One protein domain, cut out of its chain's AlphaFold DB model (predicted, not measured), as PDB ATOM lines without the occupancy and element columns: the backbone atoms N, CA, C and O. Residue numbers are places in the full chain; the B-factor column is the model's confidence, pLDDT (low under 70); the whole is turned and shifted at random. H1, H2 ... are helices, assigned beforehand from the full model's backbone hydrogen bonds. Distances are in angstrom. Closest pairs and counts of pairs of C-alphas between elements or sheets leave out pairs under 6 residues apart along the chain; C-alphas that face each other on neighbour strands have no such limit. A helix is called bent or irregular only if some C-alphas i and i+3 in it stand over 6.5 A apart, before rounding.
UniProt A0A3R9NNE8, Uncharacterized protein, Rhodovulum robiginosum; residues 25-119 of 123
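Overview. This is residues 25 to 119 of the 123 residues of an uncharacterized protein of Rhodovulum robiginosum (UniProt A0A3R9NNE8). H1 runs through the middle of a helical cluster, with H2 folded back beside it as a hairpin, while the long bent helix H3 and then H4 wrap round this pair. H3a crosses on one side of the hairpin, H3b passes round to the other side, and H4 crosses H1 there. The printed part has 95 residues with four named helices, H1 to H4 in chain order, and no named strand; its class is all helix. It is compact, with a radius of gyration of the C-alphas of 13.0 A, and elongated, spanning 40 by 24 by 22 A.

Arrangement. The longest helix, H3, residues 71 to 94, was assigned as one helix by its hydrogen bonds but is bent: C-alphas 80 and 83 are 7.1 A apart. Its arms, H3a, residues 71 to 80, and H3b, residues 83 to 94, stand at a steep tilt of 47 degrees. H1, residues 25 to 42, touches H3a with residues 26 to 30 alone, the closest C-alphas being those of Ala 30 and Ile 78, 4.7 A apart. H1 touches H3b at a steep tilt of 52 degrees, closest at the C-alphas of Ala 34 and Met 86, 5.3 A. H2, residues 49 to 66, touches H1 in a hairpin, at a shallow tilt of 17 degrees, opposite ways; the C-alphas of Ala 29 and Ala 56 are closest, at 4.2 A. H4, residues 98 to 118, touches H1 at a steep tilt of 54 degrees, closest at the C-alphas of Cys 28 and Cys 111, 5.5 A. H3a and H4 are apart. In H1, H2, H3a, H3b and H4 every O i to N i+4 pair is within hydrogen-bond range.

Along the chain. H1 begins at C-alpha 25, (41.945, -21.694, -31.213), and is 25.5 A long; H2 is 25.9 A. H3a is 14.2 A and H3b 15.7 A long. H4 is 30.3 A long and ends at C-alpha 118, (36.229, -13.506, -33.061).

Size, cuts and confidence. The C-alphas farthest apart are those of Gly 68 and Asp 95, 39.6 A. The printed part has no cut and no long link. Residues 44 to 46 have pLDDT under 70.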
ATOM      1  N   ALA A  25      41.117 -22.176 -30.106       97.94
ATOM      2  CA  ALA A  25      41.945 -21.694 -31.213       97.94
ATOM      3  C   ALA A  25      43.082 -22.663 -31.597       97.94
ATOM      4  O   ALA A  25      43.241 -22.975 -32.776       97.94
ATOM      5  N   THR A  26      43.817 -23.214 -30.626       98.12
ATOM      6  CA  THR A  26      44.902 -24.180 -30.902       98.12
ATOM      7  C   THR A  26      44.373 -25.485 -31.509       98.12
ATOM      8  O   THR A  26      44.965 -26.010 -32.455       98.12
ATOM      9  N   GLU A  27      43.240 -26.010 -31.022       97.38
ATOM     10  CA  GLU A  27      42.622 -27.217 -31.598       97.38
ATOM     11  C   GLU A  27      42.108 -26.965 -33.018       97.38
ATOM     12  O   GLU A  27      42.255 -27.815 -33.894       97.38
ATOM     13  N   CYS A  28      41.552 -25.780 -33.266       98.19
ATOM     14  CA  CYS A  28      41.065 -25.389 -34.582       98.19
ATOM     15  C   CYS A  28      42.200 -25.212 -35.586       98.19
ATOM     16  O   CYS A  28      42.101 -25.706 -36.709       98.19
ATOM     17  N   ALA A  29      43.310 -24.600 -35.172       98.38
ATOM     18  CA  ALA A  29      44.507 -24.513 -35.998       98.38
ATOM     19  C   ALA A  29      45.035 -25.907 -36.372       98.38
ATOM     20  O   ALA A  29      45.382 -26.152 -37.529       98.38
ATOM     21  N   ALA A  30      45.037 -26.851 -35.426       98.44
ATOM     22  CA  ALA A  30      45.438 -28.231 -35.688       98.44
ATOM     23  C   ALA A  30      44.470 -28.977 -36.615       98.44
ATOM     24  O   ALA A  30      44.922 -29.692 -37.510       98.44
ATOM     25  N   LEU A  31      43.156 -28.787 -36.444       97.94
ATOM     26  CA  LEU A  31      42.130 -29.394 -37.293       97.94
ATOM     27  C   LEU A  31      42.280 -28.949 -38.745       97.94
ATOM     28  O   LEU A  31      42.318 -29.790 -39.642       97.94
ATOM     29  N   TRP A  32      42.409 -27.645 -38.974       97.56
ATOM     30  CA  TRP A  32      42.553 -27.096 -40.318       97.56
ATOM     31  C   TRP A  32      43.925 -27.395 -40.929       97.56
ATOM     32  O   TRP A  32      44.003 -27.680 -42.122       97.56
ATOM     33  N   SER A  33      44.983 -27.480 -40.115       98.19
ATOM     34  CA  SER A  33      46.290 -27.977 -40.571       98.19
ATOM     35  C   SER A  33      46.198 -29.424 -41.061       98.19
ATOM     36  O   SER A  33      46.682 -29.748 -42.142       98.19
ATOM     37  N   ALA A  34      45.539 -30.299 -40.294       97.12
ATOM     38  CA  ALA A  34      45.309 -31.682 -40.703       97.12
ATOM     39  C   ALA A  34      44.413 -31.757 -41.953       97.12
ATOM     40  O   ALA A  34      44.673 -32.560 -42.842       97.12
ATOM     41  N   MET A  35      43.397 -30.899 -42.072       95.62
ATOM     42  CA  MET A  35      42.565 -30.827 -43.276       95.62
ATOM     43  C   MET A  35      43.388 -30.442 -44.512       95.62
ATOM     44  O   MET A  35      43.268 -31.090 -45.550       95.62
ATOM     45  N   ALA A  36      44.259 -29.437 -44.405       95.69
ATOM     46  CA  ALA A  36      45.151 -29.040 -45.490       95.69
ATOM     47  C   ALA A  36      46.068 -30.194 -45.929       95.69
ATOM     48  O   ALA A  36      46.173 -30.481 -47.125       95.69
ATOM     49  N   ASP A  37      46.679 -30.895 -44.969       95.75
ATOM     50  CA  ASP A  37      47.528 -32.062 -45.226       95.75
ATOM     51  C   ASP A  37      46.737 -33.210 -45.873       95.75
ATOM     52  O   ASP A  37      47.203 -33.846 -46.823       95.75
ATOM     53  N   PHE A  38      45.519 -33.465 -45.392       95.06
ATOM     54  CA  PHE A  38      44.631 -34.490 -45.930       95.06
ATOM     55  C   PHE A  38      44.254 -34.200 -47.385       95.06
ATOM     56  O   PHE A  38      44.421 -35.067 -48.248       95.06
ATOM     57  N   ARG A  39      43.808 -32.973 -47.674       93.06
ATOM     58  CA  ARG A  39      43.449 -32.523 -49.026       93.06
ATOM     59  C   ARG A  39      44.629 -32.644 -49.984       93.06
ATOM     60  O   ARG A  39      44.479 -33.210 -51.064       93.06
ATOM     61  N   ALA A  40      45.810 -32.197 -49.556       93.31
ATOM     62  CA  ALA A  40      47.033 -32.291 -50.346       93.31
ATOM     63  C   ALA A  40      47.452 -33.745 -50.625       93.31
ATOM     64  O   ALA A  40      47.950 -34.046 -51.708       93.31
ATOM     65  N   ARG A  41      47.262 -34.651 -49.658       92.88
ATOM     66  CA  ARG A  41      47.682 -36.053 -49.775       92.88
ATOM     67  C   ARG A  41      46.738 -36.902 -50.615       92.88
ATOM     68  O   ARG A  41      47.207 -37.766 -51.352       92.88
ATOM     69  N   TYR A  42      45.433 -36.732 -50.430       87.69
ATOM     70  CA  TYR A  42      44.447 -37.654 -50.986       87.69
ATOM     71  C   TYR A  42      43.753 -37.117 -52.235       87.69
ATOM     72  O   TYR A  42      43.290 -37.934 -53.017       87.69
ATOM     73  N   ALA A  43      43.700 -35.796 -52.456       73.44
ATOM     74  CA  ALA A  43      43.052 -35.176 -53.621       73.44
ATOM     75  C   ALA A  43      41.608 -35.676 -53.897       73.44
ATOM     76  O   ALA A  43      41.157 -35.696 -55.038       73.44
ATOM     77  N   ILE A  44      40.898 -36.112 -52.847       67.88
ATOM     78  CA  ILE A  44      39.514 -36.625 -52.909       67.88
ATOM     79  C   ILE A  44      38.495 -35.541 -52.518       67.88
ATOM     80  O   ILE A  44      37.331 -35.624 -52.901       67.88
ATOM     81  N   ASP A  45      38.918 -34.519 -51.770       63.44
ATOM     82  CA  ASP A  45      38.078 -33.366 -51.432       63.44
ATOM     83  C   ASP A  45      38.104 -32.348 -52.586       63.44
ATOM     84  O   ASP A  45      39.154 -32.107 -53.184       63.44
ATOM     85  N   ALA A  46      36.948 -31.765 -52.909       62.31
ATOM     86  CA  ALA A  46      36.803 -30.792 -53.993       62.31
ATOM     87  C   ALA A  46      37.416 -29.426 -53.644       62.31
ATOM     88  O   ALA A  46      37.744 -28.652 -54.544       62.31
ATOM     89  N   ALA A  47      37.559 -29.122 -52.352       80.19
ATOM     90  CA  ALA A  47      38.151 -27.871 -51.904       80.19
ATOM     91  C   ALA A  47      39.692 -27.931 -51.947       80.19
ATOM     92  O   ALA A  47      40.287 -28.936 -51.538       80.19
ATOM     93  N   PRO A  48      40.368 -26.859 -52.403       84.81
ATOM     94  CA  PRO A  48      41.823 -26.810 -52.430       84.81
ATOM     95  C   PRO A  48      42.414 -26.868 -51.006       84.81
ATOM     96  O   PRO A  48      41.773 -26.460 -50.030       84.81
ATOM     97  N   PRO A  49      43.659 -27.359 -50.853       91.75
ATOM     98  CA  PRO A  49      44.335 -27.369 -49.558       91.75
ATOM     99  C   PRO A  49      44.621 -25.956 -49.031       91.75
ATOM    100  O   PRO A  49      44.706 -25.787 -47.819       91.75
ATOM    101  N   ASP A  50      44.751 -24.957 -49.908       92.75
ATOM    102  CA  ASP A  50      45.120 -23.585 -49.531       92.75
ATOM    103  C   ASP A  50      44.072 -22.912 -48.643       92.75
ATOM    104  O   ASP A  50      44.434 -22.325 -47.631       92.75
ATOM    105  N   GLU A  51      42.782 -23.113 -48.917       91.69
ATOM    106  CA  GLU A  51      41.697 -22.615 -48.059       91.69
ATOM    107  C   GLU A  51      41.838 -23.142 -46.619       91.69
ATOM    108  O   GLU A  51      41.756 -22.396 -45.647       91.69
ATOM    109  N   ALA A  52      42.147 -24.435 -46.462       94.19
ATOM    110  CA  ALA A  52      42.370 -25.020 -45.144       94.19
ATOM    111  C   ALA A  52      43.654 -24.495 -44.476       94.19
ATOM    112  O   ALA A  52      43.698 -24.385 -43.249       94.19
ATOM    113  N   ARG A  53      44.692 -24.144 -45.250       96.31
ATOM    114  CA  ARG A  53      45.913 -23.515 -44.716       96.31
ATOM    115  C   ARG A  53      45.626 -22.118 -44.187       96.31
ATOM    116  O   ARG A  53      46.004 -21.827 -43.058       96.31
ATOM    117  N   GLU A  54      44.906 -21.300 -44.947       96.06
ATOM    118  CA  GLU A  54      44.519 -19.946 -44.535       96.06
ATOM    119  C   GLU A  54      43.703 -19.975 -43.235       96.06
ATOM    120  O   GLU A  54      43.967 -19.216 -42.299       96.06
ATOM    121  N   MET A  55      42.762 -20.917 -43.122       95.75
ATOM    122  CA  MET A  55      42.019 -21.130 -41.880       95.75
ATOM    123  C   MET A  55      42.933 -21.543 -40.723       95.75
ATOM    124  O   MET A  55      42.840 -20.980 -39.630       95.75
ATOM    125  N   ALA A  56      43.827 -22.508 -40.949       98.00
ATOM    126  CA  ALA A  56      44.774 -22.959 -39.934       98.00
ATOM    127  C   ALA A  56      45.645 -21.806 -39.415       98.00
ATOM    128  O   ALA A  56      45.834 -21.672 -38.204       98.00
ATOM    129  N   GLU A  57      46.128 -20.949 -40.314       98.38
ATOM    130  CA  GLU A  57      46.930 -19.770 -39.992       98.38
ATOM    131  C   GLU A  57      46.142 -18.735 -39.183       98.38
ATOM    132  O   GLU A  57      46.665 -18.212 -38.194       98.38
ATOM    133  N   ALA A  58      44.875 -18.486 -39.524       98.19
ATOM    134  CA  ALA A  58      44.021 -17.558 -38.786       98.19
ATOM    135  C   ALA A  58      43.778 -18.018 -37.337       98.19
ATOM    136  O   ALA A  58      43.957 -17.243 -36.392       98.19
ATOM    137  N   PHE A  59      43.435 -19.295 -37.129       98.50
ATOM    138  CA  PHE A  59      43.270 -19.834 -35.775       98.50
ATOM    139  C   PHE A  59      44.593 -19.891 -35.010       98.50
ATOM    140  O   PHE A  59      44.615 -19.617 -33.810       98.50
ATOM    141  N   ARG A  60      45.708 -20.189 -35.689       98.44
ATOM    142  CA  ARG A  60      47.043 -20.141 -35.086       98.44
ATOM    143  C   ARG A  60      47.363 -18.732 -34.592       98.44
ATOM    144  O   ARG A  60      47.810 -18.579 -33.460       98.44
ATOM    145  N   ALA A  61      47.112 -17.705 -35.399       98.38
ATOM    146  CA  ALA A  61      47.326 -16.316 -34.999       98.38
ATOM    147  C   ALA A  61      46.479 -15.944 -33.768       98.38
ATOM    148  O   ALA A  61      46.998 -15.345 -32.824       98.38
ATOM    149  N   ALA A  62      45.211 -16.367 -33.731       98.00
ATOM    150  CA  ALA A  62      44.347 -16.174 -32.566       98.00
ATOM    151  C   ALA A  62      44.887 -16.893 -31.315       98.00
ATOM    152  O   ALA A  62      44.955 -16.295 -30.241       98.00
ATOM    153  N   ALA A  63      45.337 -18.143 -31.452       98.06
ATOM    154  CA  ALA A  63      45.938 -18.911 -30.363       98.06
ATOM    155  C   ALA A  63      47.196 -18.234 -29.797       98.06
ATOM    156  O   ALA A  63      47.360 -18.164 -28.582       98.06
ATOM    157  N   ILE A  64      48.052 -17.678 -30.660       98.06
ATOM    158  CA  ILE A  64      49.244 -16.919 -30.250       98.06
ATOM    159  C   ILE A  64      48.853 -15.669 -29.459       98.06
ATOM    160  O   ILE A  64      49.471 -15.378 -28.435       98.06
ATOM    161  N   GLY A  65      47.810 -14.956 -29.892       96.94
ATOM    162  CA  GLY A  65      47.262 -13.820 -29.151       96.94
ATOM    163  C   GLY A  65      46.790 -14.213 -27.747       96.94
ATOM    164  O   GLY A  65      47.146 -13.553 -26.771       96.94
ATOM    165  N   LEU A  66      46.061 -15.328 -27.633       95.88
ATOM    166  CA  LEU A  66      45.593 -15.875 -26.352       95.88
ATOM    167  C   LEU A  66      46.741 -16.365 -25.455       95.88
ATOM    168  O   LEU A  66      46.663 -16.246 -24.234       95.88
ATOM    169  N   ALA A  67      47.823 -16.873 -26.047       94.31
ATOM    170  CA  ALA A  67      49.023 -17.326 -25.342       94.31
ATOM    171  C   ALA A  67      49.948 -16.179 -24.886       94.31
ATOM    172  O   ALA A  67      51.046 -16.437 -24.398       94.31
ATOM    173  N   GLY A  68      49.563 -14.914 -25.084       94.06
ATOM    174  CA  GLY A  68      50.426 -13.772 -24.770       94.06
ATOM    175  C   GLY A  68      51.671 -13.683 -25.662       94.06
ATOM    176  O   GLY A  68      52.677 -13.109 -25.252       94.06
ATOM    177  N   GLY A  69      51.616 -14.250 -26.871       91.50
ATOM    178  CA  GLY A  69      52.693 -14.193 -27.859       91.50
ATOM    179  C   GLY A  69      53.631 -15.405 -27.899       91.50
ATOM    180  O   GLY A  69      54.547 -15.403 -28.721       91.50
ATOM    181  N   ASP A  70      53.425 -16.447 -27.083       93.75
ATOM    182  CA  ASP A  70      54.243 -17.671 -27.145       93.75
ATOM    183  C   ASP A  70      53.875 -18.547 -28.356       93.75
ATOM    184  O   ASP A  70      53.139 -19.532 -28.273       93.75
ATOM    185  N   ALA A  71      54.412 -18.176 -29.518       96.75
ATOM    186  CA  ALA A  71      54.225 -18.925 -30.754       96.75
ATOM    187  C   ALA A  71      54.829 -20.333 -30.710       96.75
ATOM    188  O   ALA A  71      54.282 -21.251 -31.319       96.75
ATOM    189  N   ALA A  72      55.933 -20.525 -29.984       97.56
ATOM    190  CA  ALA A  72      56.626 -21.804 -29.964       97.56
ATOM    191  C   ALA A  72      55.819 -22.866 -29.209       97.56
ATOM    192  O   ALA A  72      55.778 -24.017 -29.644       97.56
ATOM    193  N   ASP A  73      55.177 -22.510 -28.092       95.56
ATOM    194  CA  ASP A  73      54.280 -23.435 -27.398       95.56
ATOM    195  C   ASP A  73      53.044 -23.781 -28.231       95.56
ATOM    196  O   ASP A  73      52.752 -24.964 -28.422       95.56
ATOM    197  N   VAL A  74      52.385 -22.774 -28.812       97.44
ATOM    198  CA  VAL A  74      51.226 -22.977 -29.695       97.44
ATOM    199  C   VAL A  74      51.574 -23.928 -30.843       97.44
ATOM    200  O   VAL A  74      50.869 -24.915 -31.063       97.44
ATOM    201  N   ASP A  75      52.704 -23.714 -31.519       98.19
ATOM    202  CA  ASP A  75      53.142 -24.559 -32.632       98.19
ATOM    203  C   ASP A  75      53.443 -25.993 -32.207       98.19
ATOM    204  O   ASP A  75      53.070 -26.940 -32.909       98.19
ATOM    205  N   ARG A  76      54.094 -26.198 -31.054       97.94
ATOM    206  CA  ARG A  76      54.325 -27.553 -30.528       97.94
ATOM    207  C   ARG A  76      53.007 -28.287 -30.315       97.94
ATOM    208  O   ARG A  76      52.896 -29.457 -30.673       97.94
ATOM    209  N   ARG A  77      52.012 -27.604 -29.752       96.81
ATOM    210  CA  ARG A  77      50.710 -28.190 -29.419       96.81
ATOM    211  C   ARG A  77      49.877 -28.484 -30.663       96.81
ATOM    212  O   ARG A  77      49.317 -29.573 -30.761       96.81
ATOM    213  N   ILE A  78      49.870 -27.579 -31.643       97.94
ATOM    214  CA  ILE A  78      49.269 -27.816 -32.966       97.94
ATOM    215  C   ILE A  78      49.879 -29.067 -33.607       97.94
ATOM    216  O   ILE A  78      49.160 -29.978 -34.020       97.94
ATOM    217  N   ASN A  79      51.213 -29.142 -33.643       98.06
ATOM    218  CA  ASN A  79      51.925 -30.268 -34.245       98.06
ATOM    219  C   ASN A  79      51.689 -31.590 -33.500       98.06
ATOM    220  O   ASN A  79      51.645 -32.636 -34.143       98.06
ATOM    221  N   ALA A  80      51.500 -31.555 -32.179       97.62
ATOM    222  CA  ALA A  80      51.199 -32.743 -31.384       97.62
ATOM    223  C   ALA A  80      49.815 -33.339 -31.704       97.62
ATOM    224  O   ALA A  80      49.668 -34.555 -31.699       97.62
ATOM    225  N   MET A  81      48.818 -32.506 -32.022       97.81
ATOM    226  CA  MET A  81      47.452 -32.962 -32.334       97.81
ATOM    227  C   MET A  81      47.266 -33.403 -33.791       97.81
ATOM    228  O   MET A  81      46.364 -34.184 -34.104       97.81
ATOM    229  N   ARG A  82      48.098 -32.890 -34.704       95.81
ATOM    230  CA  ARG A  82      47.928 -33.075 -36.152       95.81
ATOM    231  C   ARG A  82      47.851 -34.550 -36.600       95.81
ATOM    232  O   ARG A  82      46.983 -34.845 -37.422       95.81
ATOM    233  N   PRO A  83      48.672 -35.494 -36.087       97.31
ATOM    234  CA  PRO A  83      48.594 -36.904 -36.487       97.31
ATOM    235  C   PRO A  83      47.256 -37.570 -36.141       97.31
ATOM    236  O   PRO A  83      46.695 -38.285 -36.972       97.31
ATOM    237  N   ASP A  84      46.711 -37.298 -34.956       97.50
ATOM    238  CA  ASP A  84      45.443 -37.885 -34.514       97.50
ATOM    239  C   ASP A  84      44.265 -37.331 -35.319       97.50
ATOM    240  O   ASP A  84      43.349 -38.059 -35.704       97.50
ATOM    241  N   LEU A  85      44.315 -36.040 -35.654       97.81
ATOM    242  CA  LEU A  85      43.314 -35.402 -36.506       97.81
ATOM    243  C   LEU A  85      43.389 -35.910 -37.952       97.81
ATOM    244  O   LEU A  85      42.353 -36.105 -38.584       97.81
ATOM    245  N   MET A  86      44.584 -36.220 -38.459       96.56
ATOM    246  CA  MET A  86      44.745 -36.910 -39.742       96.56
ATOM    247  C   MET A  86      44.115 -38.308 -39.737       96.56
ATOM    248  O   MET A  86      43.474 -38.695 -40.718       96.56
ATOM    249  N   LEU A  87      44.261 -39.063 -38.643       97.19
ATOM    250  CA  LEU A  87      43.601 -40.363 -38.483       97.19
ATOM    251  C   LEU A  87      42.078 -40.209 -38.449       97.19
ATOM    252  O   LEU A  87      41.385 -40.928 -39.167       97.19
ATOM    253  N   LEU A  88      41.565 -39.233 -37.696       97.44
ATOM    254  CA  LEU A  88      40.138 -38.914 -37.653       97.44
ATOM    255  C   LEU A  88      39.582 -38.614 -39.052       97.44
ATOM    256  O   LEU A  88      38.553 -39.172 -39.435       97.44
ATOM    257  N   LEU A  89      40.272 -37.765 -39.822       95.81
ATOM    258  CA  LEU A  89      39.877 -37.398 -41.185       95.81
ATOM    259  C   LEU A  89      39.880 -38.602 -42.120       95.81
ATOM    260  O   LEU A  89      38.929 -38.784 -42.872       95.81
ATOM    261  N   ARG A  90      40.902 -39.459 -42.047       96.00
ATOM    262  CA  ARG A  90      40.942 -40.691 -42.839       96.00
ATOM    263  C   ARG A  90      39.782 -41.621 -42.490       96.00
ATOM    264  O   ARG A  90      39.073 -42.051 -43.396       96.00
ATOM    265  N   SER A  91      39.554 -41.885 -41.205       96.81
ATOM    266  CA  SER A  91      38.467 -42.765 -40.768       96.81
ATOM    267  C   SER A  91      37.085 -42.211 -41.112       96.81
ATOM    268  O   SER A  91      36.177 -42.972 -41.430       96.81
ATOM    269  N   TYR A  92      36.910 -40.890 -41.084       95.00
ATOM    270  CA  TYR A  92      35.685 -40.253 -41.551       95.00
ATOM    271  C   TYR A  92      35.551 -40.331 -43.083       95.00
ATOM    272  O   TYR A  92      34.592 -40.913 -43.583       95.00
ATOM    273  N   ILE A  93      36.475 -39.722 -43.824       92.50
ATOM    274  CA  ILE A  93      36.302 -39.411 -45.250       92.50
ATOM    275  C   ILE A  93      36.573 -40.629 -46.134       92.50
ATOM    276  O   ILE A  93      35.851 -40.851 -47.101       92.50
ATOM    277  N   ILE A  94      37.606 -41.414 -45.816       93.25
ATOM    278  CA  ILE A  94      37.996 -42.580 -46.620       93.25
ATOM    279  C   ILE A  94      37.233 -43.818 -46.167       93.25
ATOM    280  O   ILE A  94      36.632 -44.504 -46.990       93.25
ATOM    281  N   ASP A  95      37.244 -44.097 -44.862       94.69
ATOM    282  CA  ASP A  95      36.665 -45.340 -44.343       94.69
ATOM    283  C   ASP A  95      35.146 -45.221 -44.105       94.69
ATOM    284  O   ASP A  95      34.461 -46.232 -43.944       94.69
ATOM    285  N   GLY A  96      34.590 -44.001 -44.102       94.00
ATOM    286  CA  GLY A  96      33.149 -43.757 -43.999       94.00
ATOM    287  C   GLY A  96      32.565 -43.971 -42.600       94.00
ATOM    288  O   GLY A  96      31.360 -44.201 -42.460       94.00
ATOM    289  N   TRP A  97      33.386 -43.934 -41.545       97.88
ATOM    290  CA  TRP A  97      32.937 -44.258 -40.191       97.88
ATOM    291  C   TRP A  97      32.075 -43.139 -39.600       97.88
ATOM    292  O   TRP A  97      32.487 -41.979 -39.510       97.88
ATOM    293  N   ARG A  98      30.867 -43.501 -39.149       97.12
ATOM    294  CA  ARG A  98      29.872 -42.555 -38.617       97.12
ATOM    295  C   ARG A  98      30.355 -41.843 -37.356       97.12
ATOM    296  O   ARG A  98      30.239 -40.625 -37.278       97.12
ATOM    297  N   ASP A  99      30.960 -42.571 -36.426       97.44
ATOM    298  CA  ASP A  99      31.443 -41.993 -35.166       97.44
ATOM    299  C   ASP A  99      32.571 -40.980 -35.410       97.44
ATOM    300  O   ASP A  99      32.637 -39.932 -34.766       97.44
ATOM    301  N   SER A 100      33.441 -41.249 -36.387       97.06
ATOM    302  CA  SER A 100      34.494 -40.321 -36.810       97.06
ATOM    303  C   SER A 100      33.906 -39.070 -37.466       97.06
ATOM    304  O   SER A 100      34.344 -37.956 -37.180       97.06
ATOM    305  N   ARG A 101      32.859 -39.228 -38.287       96.69
ATOM    306  CA  ARG A 101      32.111 -38.097 -38.856       96.69
ATOM    307  C   ARG A 101      31.522 -37.206 -37.767       96.69
ATOM    308  O   ARG A 101      31.658 -35.991 -37.834       96.69
ATOM    309  N   GLU A 102      30.859 -37.789 -36.774       97.88
ATOM    310  CA  GLU A 102      30.232 -37.031 -35.686       97.88
ATOM    311  C   GLU A 102      31.263 -36.274 -34.844       97.88
ATOM    312  O   GLU A 102      31.055 -35.106 -34.509       97.88
ATOM    313  N   GLN A 103      32.403 -36.903 -34.557       97.38
ATOM    314  CA  GLN A 103      33.521 -36.253 -33.876       97.38
ATOM    315  C   GLN A 103      34.088 -35.085 -34.688       97.38
ATOM    316  O   GLN A 103      34.283 -34.000 -34.138       97.38
ATOM    317  N   PHE A 104      34.309 -35.280 -35.992       96.44
ATOM    318  CA  PHE A 104      34.765 -34.217 -36.884       96.44
ATOM    319  C   PHE A 104      33.775 -33.048 -36.914       96.44
ATOM    320  O   PHE A 104      34.170 -31.914 -36.658       96.44
ATOM    321  N   LEU A 105      32.485 -33.313 -37.151       96.50
ATOM    322  CA  LEU A 105      31.456 -32.272 -37.241       96.50
ATOM    323  C   LEU A 105      31.314 -31.483 -35.937       96.50
ATOM    324  O   LEU A 105      31.160 -30.266 -35.969       96.50
ATOM    325  N   ARG A 106      31.418 -32.152 -34.782       97.31
ATOM    326  CA  ARG A 106      31.407 -31.478 -33.478       97.31
ATOM    327  C   ARG A 106      32.586 -30.515 -33.329       97.31
ATOM    328  O   ARG A 106      32.394 -29.397 -32.861       97.31
ATOM    329  N   ARG A 107      33.794 -30.938 -33.718       96.50
ATOM    330  CA  ARG A 107      35.001 -30.095 -33.674       96.50
ATOM    331  C   ARG A 107      34.907 -28.932 -34.661       96.50
ATOM    332  O   ARG A 107      35.175 -27.799 -34.278       96.50
ATOM    333  N   ALA A 108      34.462 -29.197 -35.888       95.56
ATOM    334  CA  ALA A 108      34.252 -28.174 -36.908       95.56
ATOM    335  C   ALA A 108      33.254 -27.103 -36.436       95.56
ATOM    336  O   ALA A 108      33.529 -25.915 -36.567       95.56
ATOM    337  N   GLU A 109      32.155 -27.504 -35.793       97.06
ATOM    338  CA  GLU A 109      31.167 -26.568 -35.244       97.06
ATOM    339  C   GLU A 109      31.740 -25.685 -34.122       97.06
ATOM    340  O   GLU A 109      31.457 -24.486 -34.073       97.06
ATOM    341  N   ILE A 110      32.581 -26.241 -33.242       97.25
ATOM    342  CA  ILE A 110      33.292 -25.459 -32.216       97.25
ATOM    343  C   ILE A 110      34.183 -24.402 -32.881       97.25
ATOM    344  O   ILE A 110      34.154 -23.236 -32.484       97.25
ATOM    345  N   CYS A 111      34.925 -24.787 -33.921       97.62
ATOM    346  CA  CYS A 111      35.797 -23.871 -34.651       97.62
ATOM    347  C   CYS A 111      35.027 -22.791 -35.399       97.62
ATOM    348  O   CYS A 111      35.395 -21.620 -35.321       97.62
ATOM    349  N   ARG A 112      33.928 -23.156 -36.062       97.19
ATOM    350  CA  ARG A 112      33.050 -22.220 -36.764       97.19
ATOM    351  C   ARG A 112      32.476 -21.178 -35.806       97.19
ATOM    352  O   ARG A 112      32.508 -19.989 -36.104       97.19
ATOM    353  N   ARG A 113      31.984 -21.603 -34.638       97.69
ATOM    354  CA  ARG A 113      31.481 -20.685 -33.607       97.69
ATOM    355  C   ARG A 113      32.557 -19.731 -33.107       97.69
ATOM    356  O   ARG A 113      32.326 -18.527 -33.105       97.69
ATOM    357  N   PHE A 114      33.725 -20.258 -32.740       96.81
ATOM    358  CA  PHE A 114      34.838 -19.427 -32.288       96.81
ATOM    359  C   PHE A 114      35.261 -18.419 -33.362       96.81
ATOM    360  O   PHE A 114      35.482 -17.253 -33.046       96.81
ATOM    361  N   ALA A 115      35.326 -18.840 -34.629       96.94
ATOM    362  CA  ALA A 115      35.656 -17.952 -35.733       96.94
ATOM    363  C   ALA A 115      34.652 -16.806 -35.878       96.94
ATOM    364  O   ALA A 115      35.061 -15.650 -35.925       96.94
ATOM    365  N   VAL A 116      33.351 -17.107 -35.864       97.19
ATOM    366  CA  VAL A 116      32.294 -16.086 -35.935       97.19
ATOM    367  C   VAL A 116      32.378 -15.113 -34.757       97.19
ATOM    368  O   VAL A 116      32.310 -13.904 -34.961       97.19
ATOM    369  N   GLU A 117      32.561 -15.620 -33.536       96.75
ATOM    370  CA  GLU A 117      32.661 -14.803 -32.318       96.75
ATOM    371  C   GLU A 117      33.886 -13.870 -32.323       96.75
ATOM    372  O   GLU A 117      33.846 -12.808 -31.704       96.75
ATOM    373  N   ASN A 118      34.956 -14.235 -33.040       95.75
ATOM    374  CA  ASN A 118      36.229 -13.506 -33.061       95.75
ATOM    375  C   ASN A 118      36.553 -12.855 -34.419       95.75
ATOM    376  O   ASN A 118      37.659 -12.350 -34.602       95.75
ATOM    377  N   GLY A 119      35.619 -12.857 -35.375       95.44
ATOM    378  CA  GLY A 119      35.821 -12.263 -36.702       95.44
ATOM    379  C   GLY A 119      36.896 -12.951 -37.555       95.44
ATOM    380  O   GLY A 119      37.527 -12.295 -38.382       95.44
TER     381      GLY A 119